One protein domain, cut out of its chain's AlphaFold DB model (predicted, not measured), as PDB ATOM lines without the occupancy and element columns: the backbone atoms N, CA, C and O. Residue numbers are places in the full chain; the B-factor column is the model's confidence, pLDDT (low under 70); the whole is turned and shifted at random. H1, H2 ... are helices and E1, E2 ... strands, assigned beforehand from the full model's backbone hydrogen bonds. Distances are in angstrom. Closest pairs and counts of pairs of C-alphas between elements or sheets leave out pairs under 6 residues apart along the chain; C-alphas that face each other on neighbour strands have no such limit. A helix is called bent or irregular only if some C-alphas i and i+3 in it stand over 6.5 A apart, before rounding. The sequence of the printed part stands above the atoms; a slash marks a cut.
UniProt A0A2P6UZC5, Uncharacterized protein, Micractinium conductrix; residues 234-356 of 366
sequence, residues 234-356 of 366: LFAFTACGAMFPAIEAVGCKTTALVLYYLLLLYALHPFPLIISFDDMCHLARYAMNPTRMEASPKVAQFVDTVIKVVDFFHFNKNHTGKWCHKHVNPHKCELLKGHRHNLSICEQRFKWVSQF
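AT A GLANCE: This is residues 234 to 356 of the 366 residues of an uncharacterized protein of Micractinium conductrix (UniProt A0A2P6UZC5). Two very short parallel strands, E1 and E2, sit side by side near the middle of a crossed, irregular set of helices. H1, H2 and H4 cluster together, with H3 at the far end of the longest axis and H7 at its other end, where residues 351 to 356 stick out; H5 and H6 follow E2, and two long stretches, residues 234 to 254 and 328 to 344, hold no named element. The printed part has 123 residues, with seven named helices and two named strands in the order H1 E1 H2 H3 H4 E2 H5 H6 H7, and its class is mostly helix. It is compact, with a radius of gyration of the C-alphas of 14.4 A and spans of 42 by 33 by 27 A.

IN THESE COORDINATES: After residues 234 to 254, H1 takes residues 255 to 265, 15.5 A long, from C-alpha 255 at (-33.160, 25.824, 27.239). E1 is residues 274 to 276. H2 is residues 280 to 287, 10.2 A, H3 residues 290 to 295, and H4 residues 297 to 305, 11.7 A. E2 is residues 307 to 309, with C-alpha 307 at (-48.349, 21.338, 20.501). H5, residues 312 to 318, spans 10.6 A and is only just irregular: C-alphas 313 and 316 are 6.7 A apart. H6 is residues 322 to 327. H7, residues 345 to 354, spans 13.9 A and ends with C-alpha 354 at (-23.263, 5.024, 22.080).

HOW THE PARTS SIT: H2 is the hub, touching three helices. It touches H1 at 81 degrees, about perpendicular; the closest C-alphas, of Thr 255 and Leu 283, are 5.5 A apart. It touches H4 at a steep tilt of 42 degrees, opposite ways, closest at the C-alphas of Ala 287 and Val 299, 6.5 A. H2 and H6 only just touch, with 3 pairs of C-alphas within 8 A, closest at Cys 281 and Cys 324, 6.0 A. H3 and H4 touch only at the corner, closest at the C-alphas of Met 293 and Ala 300, 4.5 A. E1 and E2 are parallel at 19 degrees; N 275 and O 307 are within hydrogen-bond range at 3.1 A. E1, H2 H3 H4 and E2 make a strand-helix-strand unit, parallel neighbour strands with helices between. H5 and H7 touch no helix. Every O i to N i+4 pair is within hydrogen-bond range in H1, H2, H3, H4, H6 and H7; H5 has 1 of 3, and 1 of 4 O i to N i+3 pairs.

THE WHOLE: The two C-alphas farthest apart, of Glu 294 and Gln 355, are 43.8 A apart. The printed part has no cut. The link from H6 to H7 is long, 17 residues. Mean pLDDT of the printed part is 89.4; residues 250 to 253 and 339 to 340 are under 70.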
ATOM      1  N   LEU A 234     -26.860  19.083  20.117       87.06
ATOM      2  CA  LEU A 234     -28.299  19.073  19.943       87.06
ATOM      3  C   LEU A 234     -28.607  18.379  18.629       87.06
ATOM      4  O   LEU A 234     -28.181  18.803  17.559       87.06
ATOM      5  N   PHE A 235     -29.365  17.301  18.750       89.06
ATOM      6  CA  PHE A 235     -29.899  16.553  17.632       89.06
ATOM      7  C   PHE A 235     -31.406  16.747  17.623       89.06
ATOM      8  O   PHE A 235     -32.035  16.822  18.680       89.06
ATOM      9  N   ALA A 236     -31.980  16.805  16.430       92.56
ATOM     10  CA  ALA A 236     -33.416  16.711  16.244       92.56
ATOM     11  C   ALA A 236     -33.688  15.606  15.229       92.56
ATOM     12  O   ALA A 236     -32.922  15.410  14.283       92.56
ATOM     13  N   PHE A 237     -34.787  14.897  15.434       91.81
ATOM     14  CA  PHE A 237     -35.245  13.855  14.535       91.81
ATOM     15  C   PHE A 237     -36.730  14.054  14.269       91.81
ATOM     16  O   PHE A 237     -37.488  14.476  15.142       91.81
ATOM     17  N   THR A 238     -37.154  13.717  13.061       90.62
ATOM     18  CA  THR A 238     -38.571  13.488  12.778       90.62
ATOM     19  C   THR A 238     -39.022  12.182  13.438       90.62
ATOM     20  O   THR A 238     -38.213  11.285  13.688       90.62
ATOM     21  N   ALA A 239     -40.326  12.029  13.683       84.38
ATOM     22  CA  ALA A 239     -40.873  10.806  14.278       84.38
ATOM     23  C   ALA A 239     -40.647   9.548  13.409       84.38
ATOM     24  O   ALA A 239     -40.612   8.440  13.940       84.38
ATOM     25  N   CYS A 240     -40.463   9.707  12.090       82.94
ATOM     26  CA  CYS A 240     -40.091   8.618  11.180       82.94
ATOM     27  C   CYS A 240     -38.580   8.324  11.155       82.94
ATOM     28  O   CYS A 240     -38.156   7.343  10.552       82.94
ATOM     29  N   GLY A 241     -37.763   9.133  11.835       83.56
ATOM     30  CA  GLY A 241     -36.348   8.860  12.063       83.56
ATOM     31  C   GLY A 241     -35.368   9.598  11.153       83.56
ATOM     32  O   GLY A 241     -34.174   9.310  11.255       83.56
ATOM     33  N   ALA A 242     -35.824  10.539  10.316       87.00
ATOM     34  CA  ALA A 242     -34.930  11.446   9.590       87.00
ATOM     35  C   ALA A 242     -34.251  12.417  10.567       87.00
ATOM     36  O   ALA A 242     -34.922  12.986  11.430       87.00
ATOM     37  N   MET A 243     -32.937  12.586  10.434       89.50
ATOM     38  CA  MET A 243     -32.107  13.411  11.310       89.50
ATOM     39  C   MET A 243     -31.905  14.804  10.712       89.50
ATOM     40  O   MET A 243     -31.571  14.927   9.536       89.50
ATOM     41  N   PHE A 244     -32.069  15.839  11.532       89.94
ATOM     42  CA  PHE A 244     -31.700  17.208  11.172       89.94
ATOM     43  C   PHE A 244     -30.206  17.466  11.432       89.94
ATOM     44  O   PHE A 244     -29.616  16.783  12.276       89.94
ATOM     45  N   PRO A 245     -29.588  18.458  10.761       88.94
ATOM     46  CA  PRO A 245     -28.200  18.838  11.014       88.94
ATOM     47  C   PRO A 245     -27.979  19.196  12.485       88.94
ATOM     48  O   PRO A 245     -28.575  20.140  12.990       88.94
ATOM     49  N   ALA A 246     -27.127  18.436  13.170       87.69
ATOM     50  CA  ALA A 246     -26.853  18.657  14.583       87.69
ATOM     51  C   ALA A 246     -26.060  19.950  14.803       87.69
ATOM     52  O   ALA A 246     -25.209  20.305  13.986       87.69
ATOM     53  N   ILE A 247     -26.283  20.609  15.944       86.12
ATOM     54  CA  ILE A 247     -25.424  21.712  16.389       86.12
ATOM     55  C   ILE A 247     -24.635  21.312  17.625       86.12
ATOM     56  O   ILE A 247     -25.161  20.691  18.551       86.12
ATOM     57  N   GLU A 248     -23.364  21.689  17.651       81.12
ATOM     58  CA  GLU A 248     -22.536  21.520  18.833       81.12
ATOM     59  C   GLU A 248     -22.945  22.542  19.908       81.12
ATOM     60  O   GLU A 248     -22.918  23.755  19.718       81.12
ATOM     61  N   ALA A 249     -23.350  22.027  21.058       74.12
ATOM     62  CA  ALA A 249     -23.624  22.729  22.300       74.12
ATOM     63  C   ALA A 249     -22.396  22.680  23.223       74.12
ATOM     64  O   ALA A 249     -22.406  22.012  24.264       74.12
ATOM     65  N   VAL A 250     -21.327  23.377  22.832       63.91
ATOM     66  CA  VAL A 250     -20.089  23.454  23.619       63.91
ATOM     67  C   VAL A 250     -20.397  23.966  25.033       63.91
ATOM     68  O   VAL A 250     -20.977  25.033  25.220       63.91
ATOM     69  N   GLY A 251     -20.019  23.188  26.048       51.84
ATOM     70  CA  GLY A 251     -20.060  23.596  27.456       51.84
ATOM     71  C   GLY A 251     -21.400  23.445  28.192       51.84
ATOM     72  O   GLY A 251     -21.364  23.330  29.415       51.84
ATOM     73  N   CYS A 252     -22.565  23.406  27.528       56.34
ATOM     74  CA  CYS A 252     -23.863  23.170  28.192       56.34
ATOM     75  C   CYS A 252     -25.039  23.059  27.201       56.34
ATOM     76  O   CYS A 252     -25.162  23.860  26.278       56.34
ATOM     77  N   LYS A 253     -25.993  22.151  27.460       63.59
ATOM     78  CA  LYS A 253     -27.336  22.201  26.851       63.59
ATOM     79  C   LYS A 253     -28.234  23.135  27.667       63.59
ATOM     80  O   LYS A 253     -28.761  22.712  28.694       63.59
ATOM     81  N   THR A 254     -28.449  24.374  27.226       81.44
ATOM     82  CA  THR A 254     -29.417  25.291  27.864       81.44
ATOM     83  C   THR A 254     -30.755  25.289  27.131       81.44
ATOM     84  O   THR A 254     -30.822  25.035  25.930       81.44
ATOM     85  N   THR A 255     -31.833  25.622  27.841       89.00
ATOM     86  CA  THR A 255     -33.160  25.824  27.239       89.00
ATOM     87  C   THR A 255     -33.137  26.893  26.142       89.00
ATOM     88  O   THR A 255     -33.779  26.732  25.107       89.00
ATOM     89  N   ALA A 256     -32.337  27.946  26.336       89.38
ATOM     90  CA  ALA A 256     -32.125  28.995  25.346       89.38
ATOM     91  C   ALA A 256     -31.504  28.451  24.052       89.38
ATOM     92  O   ALA A 256     -31.983  28.767  22.967       89.38
ATOM     93  N   LEU A 257     -30.487  27.589  24.159       89.62
ATOM     94  CA  LEU A 257     -29.838  26.992  22.994       89.62
ATOM     95  C   LEU A 257     -30.769  26.029  22.248       89.62
ATOM     96  O   LEU A 257     -30.750  25.993  21.021       89.62
ATOM     97  N   VAL A 258     -31.614  25.283  22.969       92.31
ATOM     98  CA  VAL A 258     -32.639  24.432  22.344       92.31
ATOM     99  C   VAL A 258     -33.653  25.281  21.580       92.31
ATOM    100  O   VAL A 258     -33.950  24.967  20.430       92.31
ATOM    101  N   LEU A 259     -34.147  26.374  22.174       94.12
ATOM    102  CA  LEU A 259     -35.053  27.288  21.475       94.12
ATOM    103  C   LEU A 259     -34.380  27.879  20.232       94.12
ATOM    104  O   LEU A 259     -34.955  27.823  19.152       94.12
ATOM    105  N   TYR A 260     -33.150  28.378  20.364       93.31
ATOM    106  CA  TYR A 260     -32.369  28.903  19.246       93.31
ATOM    107  C   TYR A 260     -32.208  27.877  18.119       93.31
ATOM    108  O   TYR A 260     -32.452  28.192  16.957       93.31
ATOM    109  N   TYR A 261     -31.879  26.629  18.454       94.12
ATOM    110  CA  TYR A 261     -31.759  25.557  17.474       94.12
ATOM    111  C   TYR A 261     -33.076  25.297  16.733       94.12
ATOM    112  O   TYR A 261     -33.079  25.188  15.510       94.12
ATOM    113  N   LEU A 262     -34.209  25.266  17.443       95.31
ATOM    114  CA  LEU A 262     -35.524  25.130  16.812       95.31
ATOM    115  C   LEU A 262     -35.843  26.313  15.888       95.31
ATOM    116  O   LEU A 262     -36.368  26.106  14.795       95.31
ATOM    117  N   LEU A 263     -35.511  27.539  16.301       95.25
ATOM    118  CA  LEU A 263     -35.696  28.731  15.474       95.25
ATOM    119  C   LEU A 263     -34.858  28.662  14.194       95.25
ATOM    120  O   LEU A 263     -35.366  29.028  13.143       95.25
ATOM    121  N   LEU A 264     -33.622  28.156  14.264       94.44
ATOM    122  CA  LEU A 264     -32.777  27.943  13.086       94.44
ATOM    123  C   LEU A 264     -33.351  26.878  12.147       94.44
ATOM    124  O   LEU A 264     -33.488  27.136  10.954       94.44
ATOM    125  N   LEU A 265     -33.716  25.704  12.678       93.62
ATOM    126  CA  LEU A 265     -34.253  24.599  11.872       93.62
ATOM    127  C   LEU A 265     -35.499  25.006  11.082       93.62
ATOM    128  O   LEU A 265     -35.694  24.561   9.953       93.62
ATOM    129  N   TYR A 266     -36.333  25.857  11.678       95.00
ATOM    130  CA  TYR A 266     -37.591  26.298  11.089       95.00
ATOM    131  C   TYR A 266     -37.572  27.781  10.712       95.00
ATOM    132  O   TYR A 266     -38.634  28.377  10.575       95.00
ATOM    133  N   ALA A 267     -36.407  28.403  10.510       93.56
ATOM    134  CA  ALA A 267     -36.327  29.841  10.230       93.56
ATOM    135  C   ALA A 267     -37.183  30.242   9.013       93.56
ATOM    136  O   ALA A 267     -37.923  31.222   9.065       93.56
ATOM    137  N   LEU A 268     -37.144  29.421   7.958       91.38
ATOM    138  CA  LEU A 268     -37.834  29.648   6.682       91.38
ATOM    139  C   LEU A 268     -39.099  28.794   6.493       91.38
ATOM    140  O   LEU A 268     -39.752  28.870   5.453       91.38
ATOM    141  N   HIS A 269     -39.464  27.979   7.484       91.56
ATOM    142  CA  HIS A 269     -40.573  27.028   7.391       91.56
ATOM    143  C   HIS A 269     -41.494  27.132   8.605       91.56
ATOM    144  O   HIS A 269     -41.041  27.487   9.691       91.56
ATOM    145  N   PRO A 270     -42.797  26.836   8.489       92.75
ATOM    146  CA  PRO A 270     -43.638  26.720   9.673       92.75
ATOM    147  C   PRO A 270     -43.091  25.633  10.606       92.75
ATOM    148  O   PRO A 270     -42.498  24.649  10.157       92.75
ATOM    149  N   PHE A 271     -43.298  25.811  11.910       96.50
ATOM    150  CA  PHE A 271     -43.027  24.731  12.850       96.50
ATOM    151  C   PHE A 271     -43.925  23.523  12.558       96.50
ATOM    152  O   PHE A 271     -45.052  23.694  12.079       96.50
ATOM    153  N   PRO A 272     -43.472  22.302  12.883       94.50
ATOM    154  CA  PRO A 272     -44.343  21.145  12.875       94.50
ATOM    155  C   PRO A 272     -45.441  21.316  13.926       94.50
ATOM    156  O   PRO A 272     -45.270  22.000  14.937       94.50
ATOM    157  N   LEU A 273     -46.558  20.627  13.703       94.50
ATOM    158  CA  LEU A 273     -47.712  20.673  14.598       94.50
ATOM    159  C   LEU A 273     -47.369  20.222  16.026       94.50
ATOM    160  O   LEU A 273     -47.894  20.777  16.986       94.50
ATOM    161  N   ILE A 274     -46.486  19.230  16.169       95.38
ATOM    162  CA  ILE A 274     -46.068  18.675  17.458       95.38
ATOM    163  C   ILE A 274     -44.544  18.710  17.541       95.38
ATOM    164  O   ILE A 274     -43.858  18.251  16.627       95.38
ATOM    165  N   ILE A 275     -44.018  19.195  18.666       96.31
ATOM    166  CA  ILE A 275     -42.605  19.042  19.031       96.31
ATOM    167  C   ILE A 275     -42.536  18.312  20.369       96.31
ATOM    168  O   ILE A 275     -43.208  18.689  21.334       96.31
ATOM    169  N   SER A 276     -41.701  17.272  20.417       94.88
ATOM    170  CA  SER A 276     -41.412  16.509  21.629       94.88
ATOM    171  C   SER A 276     -39.989  16.771  22.114       94.88
ATOM    172  O   SER A 276     -39.059  16.806  21.308       94.88
ATOM    173  N   PHE A 277     -39.829  16.992  23.420       93.50
ATOM    174  CA  PHE A 277     -38.537  17.237  24.065       93.50
ATOM    175  C   PHE A 277     -38.575  16.773  25.529       93.50
ATOM    176  O   PHE A 277     -39.570  17.003  26.217       93.50
ATOM    177  N   ASP A 278     -37.500  16.154  26.019       90.50
ATOM    178  CA  ASP A 278     -37.429  15.576  27.369       90.50
ATOM    179  C   ASP A 278     -37.678  16.616  28.472       90.50
ATOM    180  O   ASP A 278     -38.362  16.319  29.443       90.50
ATOM    181  N   ASP A 279     -37.214  17.852  28.289       90.81
ATOM    182  CA  ASP A 279     -37.421  18.997  29.181       90.81
ATOM    183  C   ASP A 279     -38.404  20.030  28.591       90.81
ATOM    184  O   ASP A 279     -38.278  21.242  28.811       90.81
ATOM    185  N   MET A 280     -39.415  19.577  27.834       95.50
ATOM    186  CA  MET A 280     -40.376  20.477  27.176       95.50
ATOM    187  C   MET A 280     -41.080  21.425  28.154       95.50
ATOM    188  O   MET A 280     -41.407  22.550  27.786       95.50
ATOM    189  N   CYS A 281     -41.276  21.030  29.415       94.75
ATOM    190  CA  CYS A 281     -41.884  21.912  30.409       94.75
ATOM    191  C   CYS A 281     -41.065  23.181  30.677       94.75
ATOM    192  O   CYS A 281     -41.629  24.269  30.812       94.75
ATOM    193  N   HIS A 282     -39.739  23.062  30.702       93.31
ATOM    194  CA  HIS A 282     -38.836  24.189  30.891       93.31
ATOM    195  C   HIS A 282     -38.738  25.019  29.610       93.31
ATOM    196  O   HIS A 282     -38.797  26.244  29.678       93.31
ATOM    197  N   LEU A 283     -38.664  24.366  28.443       95.38
ATOM    198  CA  LEU A 283     -38.630  25.044  27.143       95.38
ATOM    199  C   LEU A 283     -39.890  25.852  26.860       95.38
ATOM    200  O   LEU A 283     -39.793  27.015  26.480       95.38
ATOM    201  N   ALA A 284     -41.060  25.265  27.093       96.31
ATOM    202  CA  ALA A 284     -42.333  25.939  26.907       96.31
ATOM    203  C   ALA A 284     -42.426  27.191  27.788       96.31
ATOM    204  O   ALA A 284     -42.701  28.270  27.278       96.31
ATOM    205  N   ARG A 285     -42.136  27.073  29.093       95.25
ATOM    206  CA  ARG A 285     -42.143  28.212  30.033       95.25
ATOM    207  C   ARG A 285     -41.128  29.283  29.667       95.25
ATOM    208  O   ARG A 285     -41.447  30.463  29.741       95.25
ATOM    209  N   TYR A 286     -39.938  28.873  29.238       94.94
ATOM    210  CA  TYR A 286     -38.925  29.798  28.756       94.94
ATOM    211  C   TYR A 286     -39.414  30.570  27.521       94.94
ATOM    212  O   TYR A 286     -39.288  31.790  27.483       94.94
ATOM    213  N   ALA A 287     -40.012  29.892  26.541       96.06
ATOM    214  CA  ALA A 287     -40.512  30.526  25.323       96.06
ATOM    215  C   ALA A 287     -41.739  31.426  25.560       96.06
ATOM    216  O   ALA A 287     -41.838  32.469  24.929       96.06
ATOM    217  N   MET A 288     -42.627  31.068  26.497       95.12
ATOM    218  CA  MET A 288     -43.837  31.837  26.851       95.12
ATOM    219  C   MET A 288     -43.565  33.148  27.605       95.12
ATOM    220  O   MET A 288     -44.498  33.811  28.048       95.12
ATOM    221  N   ASN A 289     -42.304  33.525  27.813       93.69
ATOM    222  CA  ASN A 289     -41.989  34.827  28.384       93.69
ATOM    223  C   ASN A 289     -42.418  35.942  27.400       93.69
ATOM    224  O   ASN A 289     -41.946  35.920  26.260       93.69
ATOM    225  N   PRO A 290     -43.244  36.924  27.823       93.38
ATOM    226  CA  PRO A 290     -43.772  37.959  26.930       93.38
ATOM    227  C   PRO A 290     -42.684  38.723  26.175       93.38
ATOM    228  O   PRO A 290     -42.760  38.840  24.959       93.38
ATOM    229  N   THR A 291     -41.602  39.114  26.854       94.56
ATOM    230  CA  THR A 291     -40.472  39.815  26.227       94.56
ATOM    231  C   THR A 291     -39.853  39.003  25.087       94.56
ATOM    232  O   THR A 291     -39.440  39.570  24.081       94.56
ATOM    233  N   ARG A 292     -39.801  37.666  25.193       92.38
ATOM    234  CA  ARG A 292     -39.268  36.803  24.119       92.38
ATOM    235  C   ARG A 292     -40.245  36.636  22.961       92.38
ATOM    236  O   ARG A 292     -39.802  36.572  21.817       92.38
ATOM    237  N   MET A 293     -41.538  36.545  23.257       95.00
ATOM    238  CA  MET A 293     -42.584  36.477  22.233       95.00
ATOM    239  C   MET A 293     -42.659  37.788  21.442       95.00
ATOM    240  O   MET A 293     -42.699  37.754  20.217       95.00
ATOM    241  N   GLU A 294     -42.590  38.930  22.129       94.00
ATOM    242  CA  GLU A 294     -42.555  40.266  21.524       94.00
ATOM    243  C   GLU A 294     -41.282  40.483  20.696       94.00
ATOM    244  O   GLU A 294     -41.343  40.987  19.577       94.00
ATOM    245  N   ALA A 295     -40.125  40.046  21.205       91.56
ATOM    246  CA  ALA A 295     -38.850  40.199  20.509       91.56
ATOM    247  C   ALA A 295     -38.719  39.323  19.250       91.56
ATOM    248  O   ALA A 295     -37.853  39.579  18.413       91.56
ATOM    249  N   SER A 296     -39.521  38.261  19.110       95.00
ATOM    250  CA  SER A 296     -39.426  37.349  17.971       95.00
ATOM    251  C   SER A 296     -40.793  36.788  17.567       95.00
ATOM    252  O   SER A 296     -41.304  35.879  18.230       95.00
ATOM    253  N   PRO A 297     -41.330  37.189  16.393       95.50
ATOM    254  CA  PRO A 297     -42.556  36.607  15.839       95.50
ATOM    255  C   PRO A 297     -42.475  35.086  15.687       95.50
ATOM    256  O   PRO A 297     -43.474  34.376  15.762       95.50
ATOM    257  N   LYS A 298     -41.260  34.563  15.499       96.25
ATOM    258  CA  LYS A 298     -41.023  33.130  15.395       96.25
ATOM    259  C   LYS A 298     -41.154  32.422  16.744       96.25
ATOM    260  O   LYS A 298     -41.696  31.322  16.796       96.25
ATOM    261  N   VAL A 299     -40.724  33.047  17.839       97.56
ATOM    262  CA  VAL A 299     -40.985  32.526  19.190       97.56
ATOM    263  C   VAL A 299     -42.480  32.564  19.496       97.56
ATOM    264  O   VAL A 299     -43.000  31.566  19.988       97.56
ATOM    265  N   ALA A 300     -43.180  33.647  19.141       97.38
ATOM    266  CA  ALA A 300     -44.638  33.714  19.267       97.38
ATOM    267  C   ALA A 300     -45.324  32.579  18.485       97.38
ATOM    268  O   ALA A 300     -46.087  31.813  19.063       97.38
ATOM    269  N   GLN A 301     -44.934  32.347  17.222       97.06
ATOM    270  CA  GLN A 301     -45.421  31.206  16.438       97.06
ATOM    271  C   GLN A 301     -45.177  29.868  17.156       97.06
ATOM    272  O   GLN A 301     -46.083  29.045  17.253       97.06
ATOM    273  N   PHE A 302     -43.970  29.636  17.687       97.62
ATOM    274  CA  PHE A 302     -43.688  28.425  18.460       97.62
ATOM    275  C   PHE A 302     -44.630  28.290  19.663       97.62
ATOM    276  O   PHE A 302     -45.143  27.202  19.929       97.62
ATOM    277  N   VAL A 303     -44.868  29.374  20.402       97.50
ATOM    278  CA  VAL A 303     -45.746  29.379  21.578       97.50
ATOM    279  C   VAL A 303     -47.205  29.113  21.202       97.50
ATOM    280  O   VAL A 303     -47.834  28.277  21.855       97.50
ATOM    281  N   ASP A 304     -47.697  29.713  20.127       96.94
ATOM    282  CA  ASP A 304     -49.124  29.707  19.809       96.94
ATOM    283  C   ASP A 304     -49.546  28.489  18.985       96.94
ATOM    284  O   ASP A 304     -50.620  27.931  19.206       96.94
ATOM    285  N   THR A 305     -48.707  28.038  18.047       96.25
ATOM    286  CA  THR A 305     -49.128  27.043  17.046       96.25
ATOM    287  C   THR A 305     -48.632  25.630  17.324       96.25
ATOM    288  O   THR A 305     -49.179  24.673  16.782       96.25
ATOM    289  N   VAL A 306     -47.572  25.470  18.123       97.88
ATOM    290  CA  VAL A 306     -46.955  24.156  18.356       97.88
ATOM    291  C   VAL A 306     -47.562  23.478  19.575       97.88
ATOM    292  O   VAL A 306     -47.541  24.020  20.685       97.88
ATOM    293  N   ILE A 307     -47.997  22.234  19.403       97.06
ATOM    294  CA  ILE A 307     -48.349  21.338  20.501       97.06
ATOM    295  C   ILE A 307     -47.051  20.833  21.135       97.06
ATOM    296  O   ILE A 307     -46.261  20.101  20.533       97.06
ATOM    297  N   LYS A 308     -46.824  21.260  22.373       97.50
ATOM    298  CA  LYS A 308     -45.602  21.002  23.135       97.50
ATOM    299  C   LYS A 308     -45.835  19.790  24.020       97.50
ATOM    300  O   LYS A 308     -46.699  19.831  24.890       97.50
ATOM    301  N   VAL A 309     -45.063  18.727  23.829       96.38
ATOM    302  CA  VAL A 309     -45.171  17.517  24.656       96.38
ATOM    303  C   VAL A 309     -43.809  17.072  25.167       96.38
ATOM    304  O   VAL A 309     -42.790  17.243  24.502       96.38
ATOM    305  N   VAL A 310     -43.781  16.475  26.351       94.81
ATOM    306  CA  VAL A 310     -42.648  15.639  26.764       94.81
ATOM    307  C   VAL A 310     -42.795  14.278  26.091       94.81
ATOM    308  O   VAL A 310     -43.918  13.845  25.834       94.81
ATOM    309  N   ASP A 311     -41.702  13.593  25.772       90.56
ATOM    310  CA  ASP A 311     -41.798  12.222  25.273       90.56
ATOM    311  C   ASP A 311     -42.376  11.265  26.338       90.56
ATOM    312  O   ASP A 311     -42.311  11.496  27.550       90.56
ATOM    313  N   PHE A 312     -42.948  10.151  25.881       88.62
ATOM    314  CA  PHE A 312     -43.602   9.182  26.765       88.62
ATOM    315  C   PHE A 312     -42.659   8.571  27.813       88.62
ATOM    316  O   PHE A 312     -43.104   8.219  28.909       88.62
ATOM    317  N   PHE A 313     -41.369   8.430  27.496       87.25
ATOM    318  CA  PHE A 313     -40.402   7.772  28.368       87.25
ATOM    319  C   PHE A 313     -40.019   8.653  29.563       87.25
ATOM    320  O   PHE A 313     -39.958   8.159  30.696       87.25
ATOM    321  N   HIS A 314     -39.794   9.948  29.334       90.62
ATOM    322  CA  HIS A 314     -39.414  10.889  30.384       90.62
ATOM    323  C   HIS A 314     -40.605  11.396  31.192       90.62
ATOM    324  O   HIS A 314     -40.451  11.638  32.395       90.62
ATOM    325  N   PHE A 315     -41.786  11.526  30.578       92.31
ATOM    326  CA  PHE A 315     -42.935  12.166  31.218       92.31
ATOM    327  C   PHE A 315     -43.314  11.514  32.558       92.31
ATOM    328  O   PHE A 315     -43.286  12.170  33.599       92.31
ATOM    329  N   ASN A 316     -43.562  10.201  32.565       88.31
ATOM    330  CA  ASN A 316     -44.011   9.486  33.768       88.31
ATOM    331  C   ASN A 316     -42.954   9.422  34.886       88.31
ATOM    332  O   ASN A 316     -43.297   9.199  36.044       88.31
ATOM    333  N   LYS A 317     -41.669   9.608  34.557       87.56
ATOM    334  CA  LYS A 317     -40.556   9.494  35.513       87.56
ATOM    335  C   LYS A 317     -40.175  10.832  36.137       87.56
ATOM    336  O   LYS A 317     -39.958  10.906  37.344       87.56
ATOM    337  N   ASN A 318     -40.083  11.876  35.313       89.44
ATOM    338  CA  ASN A 318     -39.420  13.127  35.688       89.44
ATOM    339  C   ASN A 318     -40.384  14.326  35.751       89.44
ATOM    340  O   ASN A 318     -40.057  15.333  36.380       89.44
ATOM    341  N   HIS A 319     -41.590  14.217  35.175       90.75
ATOM    342  CA  HIS A 319     -42.514  15.345  34.982       90.75
ATOM    343  C   HIS A 319     -43.812  15.195  35.771       90.75
ATOM    344  O   HIS A 319     -44.899  15.086  35.217       90.75
ATOM    345  N   THR A 320     -43.691  15.244  37.095       90.38
ATOM    346  CA  THR A 320     -44.806  15.005  38.034       90.38
ATOM    347  C   THR A 320     -45.557  16.271  38.465       90.38
ATOM    348  O   THR A 320     -46.550  16.202  39.190       90.38
ATOM    349  N   GLY A 321     -45.094  17.454  38.050       89.56
ATOM    350  CA  GLY A 321     -45.699  18.725  38.445       89.56
ATOM    351  C   GLY A 321     -47.086  18.932  37.826       89.56
ATOM    352  O   GLY A 321     -47.311  18.586  36.665       89.56
ATOM    353  N   LYS A 322     -48.004  19.578  38.565       94.06
ATOM    354  CA  LYS A 322     -49.360  19.921  38.075       94.06
ATOM    355  C   LYS A 322     -49.317  20.636  36.719       94.06
ATOM    356  O   LYS A 322     -50.099  20.318  35.825       94.06
ATOM    357  N   TRP A 323     -48.370  21.562  36.556       94.12
ATOM    358  CA  TRP A 323     -48.158  22.276  35.300       94.12
ATOM    359  C   TRP A 323     -47.774  21.318  34.162       94.12
ATOM    360  O   TRP A 323     -48.385  21.373  33.097       94.12
ATOM    361  N   CYS A 324     -46.848  20.379  34.398       95.62
ATOM    362  CA  CYS A 324     -46.434  19.400  33.392       95.62
ATOM    363  C   CYS A 324     -47.619  18.542  32.924       95.62
ATOM    364  O   CYS A 324     -47.858  18.411  31.725       95.62
ATOM    365  N   HIS A 325     -48.420  18.038  33.870       95.00
ATOM    366  CA  HIS A 325     -49.624  17.250  33.584       95.00
ATOM    367  C   HIS A 325     -50.729  18.012  32.853       95.00
ATOM    368  O   HIS A 325     -51.589  17.379  32.224       95.00
ATOM    369  N   LYS A 326     -50.746  19.342  32.962       96.06
ATOM    370  CA  LYS A 326     -51.715  20.202  32.286       96.06
ATOM    371  C   LYS A 326     -51.254  20.595  30.882       96.06
ATOM    372  O   LYS A 326     -52.073  20.555  29.976       96.06
ATOM    373  N   HIS A 327     -49.980  20.948  30.710       95.88
ATOM    374  CA  HIS A 327     -49.520  21.662  29.515       95.88
ATOM    375  C   HIS A 327     -48.635  20.858  28.564       95.88
ATOM    376  O   HIS A 327     -48.598  21.189  27.386       95.88
ATOM    377  N   VAL A 328     -47.919  19.833  29.038       97.00
ATOM    378  CA  VAL A 328     -46.958  19.081  28.203       97.00
ATOM    379  C   VAL A 328     -47.119  17.565  28.308       97.00
ATOM    380  O   VAL A 328     -46.198  16.809  28.007       97.00
ATOM    381  N   ASN A 329     -48.288  17.109  28.759       95.94
ATOM    382  CA  ASN A 329     -48.587  15.692  28.934       95.94
ATOM    383  C   ASN A 329     -48.874  15.019  27.581       95.94
ATOM    384  O   ASN A 329     -49.936  15.278  27.005       95.94
ATOM    385  N   PRO A 330     -48.006  14.111  27.095       94.25
ATOM    386  CA  PRO A 330     -48.210  13.463  25.802       94.25
ATOM    387  C   PRO A 330     -49.459  12.574  25.777       94.25
ATOM    388  O   PRO A 330     -50.095  12.447  24.738       94.25
ATOM    389  N   HIS A 331     -49.879  12.014  26.919       93.00
ATOM    390  CA  HIS A 331     -51.061  11.149  27.009       93.00
ATOM    391  C   HIS A 331     -52.389  11.907  26.860       93.00
ATOM    392  O   HIS A 331     -53.424  11.292  26.609       93.00
ATOM    393  N   LYS A 332     -52.371  13.237  27.023       94.25
ATOM    394  CA  LYS A 332     -53.539  14.106  26.807       94.25
ATOM    395  C   LYS A 332     -53.619  14.666  25.388       94.25
ATOM    396  O   LYS A 332     -54.585  15.343  25.061       94.25
ATOM    397  N   CYS A 333     -52.613  14.420  24.554       93.12
ATOM    398  CA  CYS A 333     -52.635  14.864  23.171       93.12
ATOM    399  C   CYS A 333     -53.422  13.857  22.324       93.12
ATOM    400  O   CYS A 333     -52.944  12.752  22.077       93.12
ATOM    401  N   GLU A 334     -54.617  14.240  21.863       92.06
ATOM    402  CA  GLU A 334     -55.482  13.382  21.031       92.06
ATOM    403  C   GLU A 334     -54.782  12.899  19.757       92.06
ATOM    404  O   GLU A 334     -54.922  11.743  19.375       92.06
ATOM    405  N   LEU A 335     -53.949  13.748  19.146       90.00
ATOM    406  CA  LEU A 335     -53.193  13.416  17.935       90.00
ATOM    407  C   LEU A 335     -52.131  12.332  18.148       90.00
ATOM    408  O   LEU A 335     -51.623  11.783  17.178       90.00
ATOM    409  N   LEU A 336     -51.773  12.056  19.403       88.44
ATOM    410  CA  LEU A 336     -50.848  10.989  19.772       88.44
ATOM    411  C   LEU A 336     -51.576   9.729  20.261       88.44
ATOM    412  O   LEU A 336     -50.921   8.721  20.543       88.44
ATOM    413  N   LYS A 337     -52.911   9.759  20.387       85.06
ATOM    414  CA  LYS A 337     -53.696   8.588  20.788       85.06
ATOM    415  C   LYS A 337     -53.827   7.605  19.627       85.06
ATOM    416  O   LYS A 337     -53.964   7.985  18.472       85.06
ATOM    417  N   GLY A 338     -53.802   6.314  19.950       70.56
ATOM    418  CA  GLY A 338     -54.059   5.237  18.989       70.56
ATOM    419  C   GLY A 338     -52.908   4.893  18.036       70.56
ATOM    420  O   GLY A 338     -53.042   3.934  17.275       70.56
ATOM    421  N   HIS A 339     -51.768   5.597  18.069       61.31
ATOM    422  CA  HIS A 339     -50.716   5.444  17.057       61.31
ATOM    423  C   HIS A 339     -49.274   5.357  17.588       61.31
ATOM    424  O   HIS A 339     -48.907   5.898  18.630       61.31
ATOM    425  N   ARG A 340     -48.448   4.634  16.810       63.72
ATOM    426  CA  ARG A 340     -47.031   4.272  17.029       63.72
ATOM    427  C   ARG A 340     -46.080   5.462  16.824       63.72
ATOM    428  O   ARG A 340     -45.159   5.394  16.010       63.72
ATOM    429  N   HIS A 341     -46.296   6.571  17.520       80.50
ATOM    430  CA  HIS A 341     -45.391   7.716  17.422       80.50
ATOM    431  C   HIS A 341     -44.111   7.440  18.199       80.50
ATOM    432  O   HIS A 341     -44.123   7.287  19.422       80.50
ATOM    433  N   ASN A 342     -42.986   7.396  17.489       85.19
ATOM    434  CA  ASN A 342     -41.690   7.180  18.108       85.19
ATOM    435  C   ASN A 342     -41.149   8.479  18.726       85.19
ATOM    436  O   ASN A 342     -40.198   9.074  18.225       85.19
ATOM    437  N   LEU A 343     -41.769   8.932  19.818       86.56
ATOM    438  CA  LEU A 343     -41.314  10.125  20.543       86.56
ATOM    439  C   LEU A 343     -39.986   9.905  21.279       86.56
ATOM    440  O   LEU A 343     -39.334  10.872  21.647       86.56
ATOM    441  N   SER A 344     -39.563   8.650  21.446       85.12
ATOM    442  CA  SER A 344     -38.279   8.278  22.054       85.12
ATOM    443  C   SER A 344     -37.200   7.948  21.011       85.12
ATOM    444  O   SER A 344     -36.262   7.192  21.282       85.12
ATOM    445  N   ILE A 345     -37.344   8.464  19.782       87.12
ATOM    446  CA  ILE A 345     -36.386   8.241  18.693       87.12
ATOM    447  C   ILE A 345     -34.993   8.765  19.061       87.12
ATOM    448  O   ILE A 345     -34.000   8.112  18.748       87.12
ATOM    449  N   CYS A 346     -34.906   9.893  19.770       86.19
ATOM    450  CA  CYS A 346     -33.640  10.465  20.224       86.19
ATOM    451  C   CYS A 346     -32.883   9.475  21.113       86.19
ATOM    452  O   CYS A 346     -31.724   9.171  20.843       86.19
ATOM    453  N   GLU A 347     -33.543   8.888  22.111       84.62
ATOM    454  CA  GLU A 347     -32.945   7.929  23.043       84.62
ATOM    455  C   GLU A 347     -32.527   6.645  22.325       84.62
ATOM    456  O   GLU A 347     -31.452   6.106  22.594       84.62
ATOM    457  N   GLN A 348     -33.339   6.168  21.377       86.31
ATOM    458  CA  GLN A 348     -33.002   5.004  20.555       86.31
ATOM    459  C   GLN A 348     -31.752   5.262  19.709       86.31
ATOM    460  O   GLN A 348     -30.842   4.430  19.677       86.31
ATOM    461  N   ARG A 349     -31.674   6.430  19.060       85.69
ATOM    462  CA  ARG A 349     -30.520   6.830  18.249       85.69
ATOM    463  C   ARG A 349     -29.286   7.055  19.112       85.69
ATOM    464  O   ARG A 349     -28.227   6.554  18.760       85.69
ATOM    465  N   PHE A 350     -29.407   7.713  20.262       83.44
ATOM    466  CA  PHE A 350     -28.290   7.891  21.191       83.44
ATOM    467  C   PHE A 350     -27.788   6.563  21.745       83.44
ATOM    468  O   PHE A 350     -26.577   6.374  21.837       83.44
ATOM    469  N   LYS A 351     -28.685   5.619  22.054       83.62
ATOM    470  CA  LYS A 351     -28.300   4.261  22.451       83.62
ATOM    471  C   LYS A 351     -27.508   3.574  21.341       83.62
ATOM    472  O   LYS A 351     -26.454   3.021  21.633       83.62
ATOM    473  N   TRP A 352     -27.964   3.658  20.093       81.62
ATOM    474  CA  TRP A 352     -27.246   3.101  18.945       81.62
ATOM    475  C   TRP A 352     -25.877   3.768  18.737       81.62
ATOM    476  O   TRP A 352     -24.864   3.080  18.739       81.62
ATOM    477  N   VAL A 353     -25.808   5.104  18.686       75.69
ATOM    478  CA  VAL A 353     -24.540   5.854  18.555       75.69
ATOM    479  C   VAL A 353     -23.582   5.530  19.702       75.69
ATOM    480  O   VAL A 353     -22.376   5.415  19.494       75.69
ATOM    481  N   SER A 354     -24.098   5.334  20.919       74.69
ATOM    482  CA  SER A 354     -23.263   5.024  22.080       74.69
ATOM    483  C   SER A 354     -22.521   3.689  21.976       74.69
ATOM    484  O   SER A 354     -21.502   3.534  22.646       74.69
ATOM    485  N   GLN A 355     -22.977   2.767  21.119       79.00
ATOM    486  CA  GLN A 355     -22.291   1.496  20.851       79.00
ATOM    487  C   GLN A 355     -20.970   1.702  20.095       79.00
ATOM    488  O   GLN A 355     -20.069   0.884  20.222       79.00
ATOM    489  N   PHE A 356     -20.825   2.818  19.374       73.25
ATOM    490  CA  PHE A 356     -19.625   3.171  18.606       73.25
ATOM    491  C   PHE A 356     -18.671   4.100  19.373       73.25
ATOM    492  O   PHE A 356     -17.708   4.621  18.812       73.25
TER     493      PHE A 356